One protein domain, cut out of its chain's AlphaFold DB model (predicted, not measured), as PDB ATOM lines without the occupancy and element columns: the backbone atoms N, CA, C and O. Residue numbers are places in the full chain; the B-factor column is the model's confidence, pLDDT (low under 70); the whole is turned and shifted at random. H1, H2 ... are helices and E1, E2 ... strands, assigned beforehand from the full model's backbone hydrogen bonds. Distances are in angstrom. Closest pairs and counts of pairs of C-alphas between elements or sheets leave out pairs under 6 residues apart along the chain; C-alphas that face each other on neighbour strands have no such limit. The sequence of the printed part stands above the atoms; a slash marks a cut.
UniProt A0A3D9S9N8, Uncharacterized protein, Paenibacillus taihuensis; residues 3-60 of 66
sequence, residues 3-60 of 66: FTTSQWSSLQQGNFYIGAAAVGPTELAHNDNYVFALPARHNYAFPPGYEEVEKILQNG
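Overview. This is residues 3 to 60 of the 66 residues of an uncharacterized protein of Paenibacillus taihuensis (UniProt A0A3D9S9N8). Look first for a small hairpin of two strands, E1 and E2, in the middle of a flat, loosely joined model, with a short helix to either side of it: H1 near E2, and H2 farther out beyond E1. Long loops make the rest, and residues 44 to 49 stick out before H2. The printed part has 58 residues, in the order H1, E1, E2, H2; under half are in named elements, and the class is mixed, helices and strands. It is only just loose, close to compact, with a radius of gyration of the C-alphas of 12.8 A, and spans 35 by 27 by 11 A.

Arrangement. Start at the hairpin of E1, residues 26 to 30, and E2, residues 34 to 38, antiparallel at 147 degrees between their directions. Here N 28 and O 36 are 2.8 A apart and N 38 and O 26 are 2.8 A apart, both within hydrogen-bond range. Residues 3 to 4 pair with residues 34 to 35 of E2, antiparallel. H1, residues 5 to 12, has its closest C-alpha pair with E2 at Thr 5 and Tyr 34, 5.5 A. For H2, residues 50 to 58, and E1, the closest C-alphas are those of Leu 57 and Leu 28, 8.0 A. H1 and H2 are apart. In both helices every O i to N i+4 pair is within hydrogen-bond range.

Along the chain. Find C-alpha 26 at (18.137, 139.419, 15.001); E1 runs 11.5 A from there, and E2 13.3 A. H1 begins at C-alpha 5, (8.436, 145.758, 7.821), and runs 10.6 A. H2 runs 12.3 A to C-alpha 58 at (25.045, 145.693, 23.129).

Size, cuts and confidence. The C-alphas farthest apart are those of Ser 6 and Pro 48, 35.5 A. The links H1 to E1 and E2 to H2 are long; E1 to E2 is tight. The printed part has no cut, and no printed residue is under 70 in pLDDT.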
ATOM      1  N   PHE A   3      15.353 144.743   5.660       98.00
ATOM      2  CA  PHE A   3      14.043 144.211   5.282       98.00
ATOM      3  C   PHE A   3      13.019 145.338   5.268       98.00
ATOM      4  O   PHE A   3      13.147 146.272   6.055       98.00
ATOM      5  N   THR A   4      11.968 145.236   4.454       98.31
ATOM      6  CA  THR A   4      10.738 145.988   4.744       98.31
ATOM      7  C   THR A   4      10.079 145.438   6.012       98.31
ATOM      8  O   THR A   4      10.286 144.276   6.377       98.31
ATOM      9  N   THR A   5       9.225 146.227   6.663       98.12
ATOM     10  CA  THR A   5       8.436 145.758   7.821       98.12
ATOM     11  C   THR A   5       7.598 144.512   7.493       98.12
ATOM     12  O   THR A   5       7.540 143.569   8.285       98.12
ATOM     13  N   SER A   6       7.027 144.441   6.285       98.12
ATOM     14  CA  SER A   6       6.281 143.270   5.803       98.12
ATOM     15  C   SER A   6       7.164 142.033   5.602       98.12
ATOM     16  O   SER A   6       6.775 140.929   5.989       98.12
ATOM     17  N   GLN A   7       8.368 142.201   5.050       98.00
ATOM     18  CA  GLN A   7       9.329 141.109   4.897       98.00
ATOM     19  C   GLN A   7       9.806 140.597   6.257       98.00
ATOM     20  O   GLN A   7       9.880 139.384   6.446       98.00
ATOM     21  N   TRP A   8      10.079 141.496   7.209       97.88
ATOM     22  CA  TRP A   8      10.460 141.125   8.572       97.88
ATOM     23  C   TRP A   8       9.359 140.314   9.258       97.88
ATOM     24  O   TRP A   8       9.623 139.220   9.748       97.88
ATOM     25  N   SER A   9       8.106 140.779   9.203       97.56
ATOM     26  CA  SER A   9       6.963 140.039   9.751       97.56
ATOM     27  C   SER A   9       6.818 138.652   9.119       97.56
ATOM     28  O   SER A   9       6.592 137.669   9.820       97.56
ATOM     29  N   SER A  10       6.965 138.555   7.797       97.62
ATOM     30  CA  SER A  10       6.868 137.284   7.076       97.62
ATOM     31  C   SER A  10       8.008 136.317   7.431       97.62
ATOM     32  O   SER A  10       7.784 135.108   7.492       97.62
ATOM     33  N   LEU A  11       9.212 136.834   7.691       95.94
ATOM     34  CA  LEU A  11      10.353 136.060   8.182       95.94
ATOM     35  C   LEU A  11      10.100 135.539   9.607       95.94
ATOM     36  O   LEU A  11      10.309 134.357   9.864       95.94
ATOM     37  N   GLN A  12       9.603 136.387  10.516       94.38
ATOM     38  CA  GLN A  12       9.293 135.994  11.902       94.38
ATOM     39  C   GLN A  12       8.171 134.946  11.983       94.38
ATOM     40  O   GLN A  12       8.159 134.118  12.888       94.38
ATOM     41  N   GLN A  13       7.249 134.949  11.018       95.81
ATOM     42  CA  GLN A  13       6.186 133.946  10.891       95.81
ATOM     43  C   GLN A  13       6.656 132.632  10.243       95.81
ATOM     44  O   GLN A  13       5.876 131.687  10.155       95.81
ATOM     45  N   GLY A  14       7.906 132.553   9.772       93.44
ATOM     46  CA  GLY A  14       8.440 131.355   9.122       93.44
ATOM     47  C   GLY A  14       7.893 131.099   7.713       93.44
ATOM     48  O   GLY A  14       8.021 129.988   7.201       93.44
ATOM     49  N   ASN A  15       7.307 132.112   7.061       96.25
ATOM     50  CA  ASN A  15       6.820 131.996   5.680       96.25
ATOM     51  C   ASN A  15       7.977 131.840   4.679       96.25
ATOM     52  O   ASN A  15       7.796 131.312   3.584       96.25
ATOM     53  N   PHE A  16       9.166 132.324   5.044       93.75
ATOM     54  CA  PHE A  16      10.419 132.043   4.354       93.75
ATOM     55  C   PHE A  16      11.587 132.077   5.344       93.75
ATOM     56  O   PHE A  16      11.459 132.586   6.456       93.75
ATOM     57  N   TYR A  17      12.739 131.563   4.913       90.75
ATOM     58  CA  TYR A  17      13.954 131.467   5.721       90.75
ATOM     59  C   TYR A  17      15.144 132.060   4.969       90.75
ATOM     60  O   TYR A  17      15.215 131.978   3.741       90.75
ATOM     61  N   ILE A  18      16.096 132.637   5.707       88.31
ATOM     62  CA  ILE A  18      17.383 133.074   5.156       88.31
ATOM     63  C   ILE A  18      18.486 132.158   5.679       88.31
ATOM     64  O   ILE A  18      18.808 132.161   6.866       88.31
ATOM     65  N   GLY A  19      19.084 131.400   4.759       84.62
ATOM     66  CA  GLY A  19      20.114 130.411   5.064       84.62
ATOM     67  C   GLY A  19      19.557 129.137   5.707       84.62
ATOM     68  O   GLY A  19      18.352 128.922   5.772       84.62
ATOM     69  N   ALA A  20      20.465 128.275   6.170       81.94
ATOM     70  CA  ALA A  20      20.148 126.982   6.787       81.94
ATOM     71  C   ALA A  20      20.327 126.986   8.321       81.94
ATOM     72  O   ALA A  20      20.468 125.934   8.944       81.94
ATOM     73  N   ALA A  21      20.410 128.167   8.940       79.81
ATOM     74  CA  ALA A  21      20.604 128.281  10.380       79.81
ATOM     75  C   ALA A  21      19.295 127.990  11.134       79.81
ATOM     76  O   ALA A  21      18.233 128.464  10.748       79.81
ATOM     77  N   ALA A  22      19.391 127.256  12.248       79.75
ATOM     78  CA  ALA A  22      18.252 126.978  13.131       79.75
ATOM     79  C   ALA A  22      17.706 128.234  13.842       79.75
ATOM     80  O   ALA A  22      16.578 128.228  14.320       79.75
ATOM     81  N   VAL A  23      18.514 129.294  13.925       86.25
ATOM     82  CA  VAL A  23      18.144 130.593  14.498       86.25
ATOM     83  C   VAL A  23      18.208 131.627  13.386       86.25
ATOM     84  O   VAL A  23      19.178 131.655  12.624       86.25
ATOM     85  N   GLY A  24      17.165 132.446  13.292       91.69
ATOM     86  CA  GLY A  24      17.051 133.492  12.288       91.69
ATOM     87  C   GLY A  24      17.880 134.743  12.603       91.69
ATOM     88  O   GLY A  24      18.559 134.824  13.627       91.69
ATOM     89  N   PRO A  25      17.824 135.734  11.705       95.19
ATOM     90  CA  PRO A  25      18.344 137.075  11.949       95.19
ATOM     91  C   PRO A  25      17.796 137.722  13.228       95.19
ATOM     92  O   PRO A  25      16.652 137.469  13.605       95.19
ATOM     93  N   THR A  26      18.565 138.629  13.830       93.69
ATOM     94  CA  THR A  26      18.137 139.419  15.001       93.69
ATOM     95  C   THR A  26      17.975 140.885  14.621       93.69
ATOM     96  O   THR A  26      18.785 141.418  13.862       93.69
ATOM     97  N   GLU A  27      16.933 141.541  15.123       95.12
ATOM     98  CA  GLU A  27      16.714 142.971  14.899       95.12
ATOM     99  C   GLU A  27      17.806 143.812  15.573       95.12
ATOM    100  O   GLU A  27      18.182 143.555  16.713       95.12
ATOM    101  N   LEU A  28      18.316 144.808  14.847       95.06
ATOM    102  CA  LEU A  28      19.297 145.783  15.326       95.06
ATOM    103  C   LEU A  28      18.659 147.163  15.531       95.06
ATOM    104  O   LEU A  28      18.945 147.826  16.522       95.06
ATOM    105  N   ALA A  29      17.817 147.595  14.589       94.44
ATOM    106  CA  ALA A  29      16.992 148.800  14.682       94.44
ATOM    107  C   ALA A  29      15.898 148.768  13.609       94.44
ATOM    108  O   ALA A  29      15.970 147.980  12.664       94.44
ATOM    109  N   HIS A  30      14.945 149.692  13.683       95.38
ATOM    110  CA  HIS A  30      13.971 149.903  12.618       95.38
ATOM    111  C   HIS A  30      13.613 151.383  12.440       95.38
ATOM    112  O   HIS A  30      13.937 152.245  13.260       95.38
ATOM    113  N   ASN A  31      12.949 151.665  11.329       93.88
ATOM    114  CA  ASN A  31      12.155 152.867  11.107       93.88
ATOM    115  C   ASN A  31      10.792 152.452  10.529       93.88
ATOM    116  O   ASN A  31      10.513 151.260  10.393       93.88
ATOM    117  N   ASP A  32       9.969 153.426  10.151       95.56
ATOM    118  CA  ASP A  32       8.605 153.181   9.660       95.56
ATOM    119  C   ASP A  32       8.537 152.243   8.441       95.56
ATOM    120  O   ASP A  32       7.524 151.584   8.209       95.56
ATOM    121  N   ASN A  33       9.618 152.160   7.661       96.94
ATOM    122  CA  ASN A  33       9.655 151.411   6.407       96.94
ATOM    123  C   ASN A  33      10.544 150.162   6.471       96.94
ATOM    124  O   ASN A  33      10.278 149.188   5.759       96.94
ATOM    125  N   TYR A  34      11.592 150.177   7.297       97.62
ATOM    126  CA  TYR A  34      12.670 149.196   7.241       97.62
ATOM    127  C   TYR A  34      13.102 148.676   8.606       97.62
ATOM    128  O   TYR A  34      13.174 149.422   9.578       97.62
ATOM    129  N   VAL A  35      13.500 147.404   8.627       97.75
ATOM    130  CA  VAL A  35      14.168 146.741   9.748       97.75
ATOM    131  C   VAL A  35      15.612 146.442   9.360       97.75
ATOM    132  O   VAL A  35      15.884 145.754   8.369       97.75
ATOM    133  N   PHE A  36      16.547 146.950  10.154       96.00
ATOM    134  CA  PHE A  36      17.965 146.631  10.091       96.00
ATOM    135  C   PHE A  36      18.225 145.445  11.009       96.00
ATOM    136  O   PHE A  36      17.887 145.484  12.186       96.00
ATOM    137  N   ALA A  37      18.829 144.389  10.478       96.00
ATOM    138  CA  ALA A  37      19.022 143.144  11.212       96.00
ATOM    139  C   ALA A  37      20.446 142.602  11.075       96.00
ATOM    140  O   ALA A  37      21.079 142.717  10.015       96.00
ATOM    141  N   LEU A  38      20.921 141.947  12.127       94.75
ATOM    142  CA  LEU A  38      22.148 141.166  12.123       94.75
ATOM    143  C   LEU A  38      21.902 139.800  11.465       94.75
ATOM    144  O   LEU A  38      20.894 139.151  11.765       94.75
ATOM    145  N   PRO A  39      22.786 139.349  10.550       93.00
ATOM    146  CA  PRO A  39      22.763 137.982  10.044       93.00
ATOM    147  C   PRO A  39      22.783 136.964  11.177       93.00
ATOM    148  O   PRO A  39      23.501 137.134  12.158       93.00
ATOM    149  N   ALA A  40      22.054 135.863  10.995       91.31
ATOM    150  CA  ALA A  40      22.247 134.702  11.846       91.31
ATOM    151  C   ALA A  40      23.735 134.326  11.844       91.31
ATOM    152  O   ALA A  40      24.361 134.290  10.781       91.31
ATOM    153  N   ARG A  41      24.286 134.014  13.023       88.50
ATOM    154  CA  ARG A  41      25.676 133.551  13.170       88.50
ATOM    155  C   ARG A  41      26.735 134.561  12.704       88.50
ATOM    156  O   ARG A  41      27.817 134.138  12.299       88.50
ATOM    157  N   HIS A  42      26.475 135.871  12.789       89.44
ATOM    158  CA  HIS A  42      27.434 136.909  12.370       89.44
ATOM    159  C   HIS A  42      28.817 136.785  13.033       89.44
ATOM    160  O   HIS A  42      29.810 137.180  12.431       89.44
ATOM    161  N   ASN A  43      28.894 136.194  14.226       90.44
ATOM    162  CA  ASN A  43      30.120 135.991  15.002       90.44
ATOM    163  C   ASN A  43      30.494 134.506  15.224       90.44
ATOM    164  O   ASN A  43      31.375 134.219  16.028       90.44
ATOM    165  N   TYR A  44      29.873 133.547  14.524       89.44
ATOM    166  CA  TYR A  44      30.005 132.109  14.839       89.44
ATOM    167  C   TYR A  44      31.426 131.542  14.700       89.44
ATOM    168  O   TYR A  44      31.763 130.553  15.343       89.44
ATOM    169  N   ALA A  45      32.265 132.156  13.865       92.25
ATOM    170  CA  ALA A  45      33.668 131.768  13.718       92.25
ATOM    171  C   ALA A  45      34.585 132.356  14.811       92.25
ATOM    172  O   ALA A  45      35.786 132.113  14.762       92.25
ATOM    173  N   PHE A  46      34.038 133.148  15.743       94.25
ATOM    174  CA  PHE A  46      34.767 133.873  16.790       94.25
ATOM    175  C   PHE A  46      36.055 134.546  16.276       94.25
ATOM    176  O   PHE A  46      37.137 134.307  16.817       94.25
ATOM    177  N   PRO A  47      35.986 135.346  15.189       95.25
ATOM    178  CA  PRO A  47      37.175 135.982  14.639       95.25
ATOM    179  C   PRO A  47      37.805 136.931  15.672       95.25
ATOM    180  O   PRO A  47      37.086 137.480  16.510       95.25
ATOM    181  N   PRO A  48      39.124 137.186  15.613       97.69
ATOM    182  CA  PRO A  48      39.747 138.203  16.456       97.69
ATOM    183  C   PRO A  48      38.979 139.532  16.383       97.69
ATOM    184  O   PRO A  48      38.662 139.999  15.290       97.69
ATOM    185  N   GLY A  49      38.663 140.119  17.539       96.31
ATOM    186  CA  GLY A  49      37.875 141.353  17.627       96.31
ATOM    187  C   GLY A  49      36.356 141.165  17.772       96.31
ATOM    188  O   GLY A  49      35.625 142.155  17.836       96.31
ATOM    189  N   TYR A  50      35.840 139.925  17.785       96.38
ATOM    190  CA  TYR A  50      34.390 139.696  17.886       96.38
ATOM    191  C   TYR A  50      33.795 140.228  19.200       96.38
ATOM    192  O   TYR A  50      32.671 140.716  19.199       96.38
ATOM    193  N   GLU A  51      34.542 140.194  20.305       96.94
ATOM    194  CA  GLU A  51      34.068 140.654  21.617       96.94
ATOM    195  C   GLU A  51      33.846 142.169  21.651       96.94
ATOM    196  O   GLU A  51      32.883 142.652  22.247       96.94
ATOM    197  N   GLU A  52      34.718 142.936  21.002       97.12
ATOM    198  CA  GLU A  52      34.575 144.378  20.833       97.12
ATOM    199  C   GLU A  52      33.353 144.708  19.979       97.12
ATOM    200  O   GLU A  52      32.594 145.617  20.321       97.12
ATOM    201  N   VAL A  53      33.118 143.936  18.913       95.00
ATOM    202  CA  VAL A  53      31.903 144.058  18.099       95.00
ATOM    203  C   VAL A  53      30.662 143.770  18.945       95.00
ATOM    204  O   VAL A  53      29.737 144.578  18.931       95.00
ATOM    205  N   GLU A  54      30.647 142.697  19.742       95.00
ATOM    206  CA  GLU A  54      29.521 142.395  20.639       95.00
ATOM    207  C   GLU A  54      29.264 143.523  21.644       95.00
ATOM    208  O   GLU A  54      28.114 143.909  21.853       95.00
ATOM    209  N   LYS A  55      30.319 144.115  22.218       96.38
ATOM    210  CA  LYS A  55      30.181 145.277  23.110       96.38
ATOM    211  C   LYS A  55      29.567 146.479  22.392       96.38
ATOM    212  O   LYS A  55      28.756 147.179  22.990       96.38
ATOM    213  N   ILE A  56      29.925 146.738  21.134       94.62
ATOM    214  CA  ILE A  56      29.323 147.826  20.344       94.62
ATOM    215  C   ILE A  56      27.843 147.536  20.073       94.62
ATOM    216  O   ILE A  56      27.002 148.414  20.258       94.62
ATOM    217  N   LEU A  57      27.511 146.303  19.685       94.31
ATOM    218  CA  LEU A  57      26.131 145.884  19.429       94.31
ATOM    219  C   LEU A  57      25.254 146.027  20.680       94.31
ATOM    220  O   LEU A  57      24.165 146.594  20.595       94.31
ATOM    221  N   GLN A  58      25.749 145.592  21.842       91.81
ATOM    222  CA  GLN A  58      25.045 145.693  23.129       91.81
ATOM    223  C   GLN A  58      24.868 147.138  23.613       91.81
ATOM    224  O   GLN A  58      23.903 147.429  24.315       91.81
ATOM    225  N   ASN A  59      25.771 148.043  23.227       92.62
ATOM    226  CA  ASN A  59      25.743 149.451  23.633       92.62
ATOM    227  C   ASN A  59      25.061 150.379  22.611       92.62
ATOM    228  O   ASN A  59      25.157 151.598  22.740       92.62
ATOM    229  N   GLY A  60      24.363 149.826  21.616       88.81
ATOM    230  CA  GLY A  60      23.671 150.601  20.587       88.81
ATOM    231  C   GLY A  60      24.587 150.963  19.421       88.81
ATOM    232  O   GLY A  60      25.132 152.059  19.342       88.81
TER     233      GLY A  60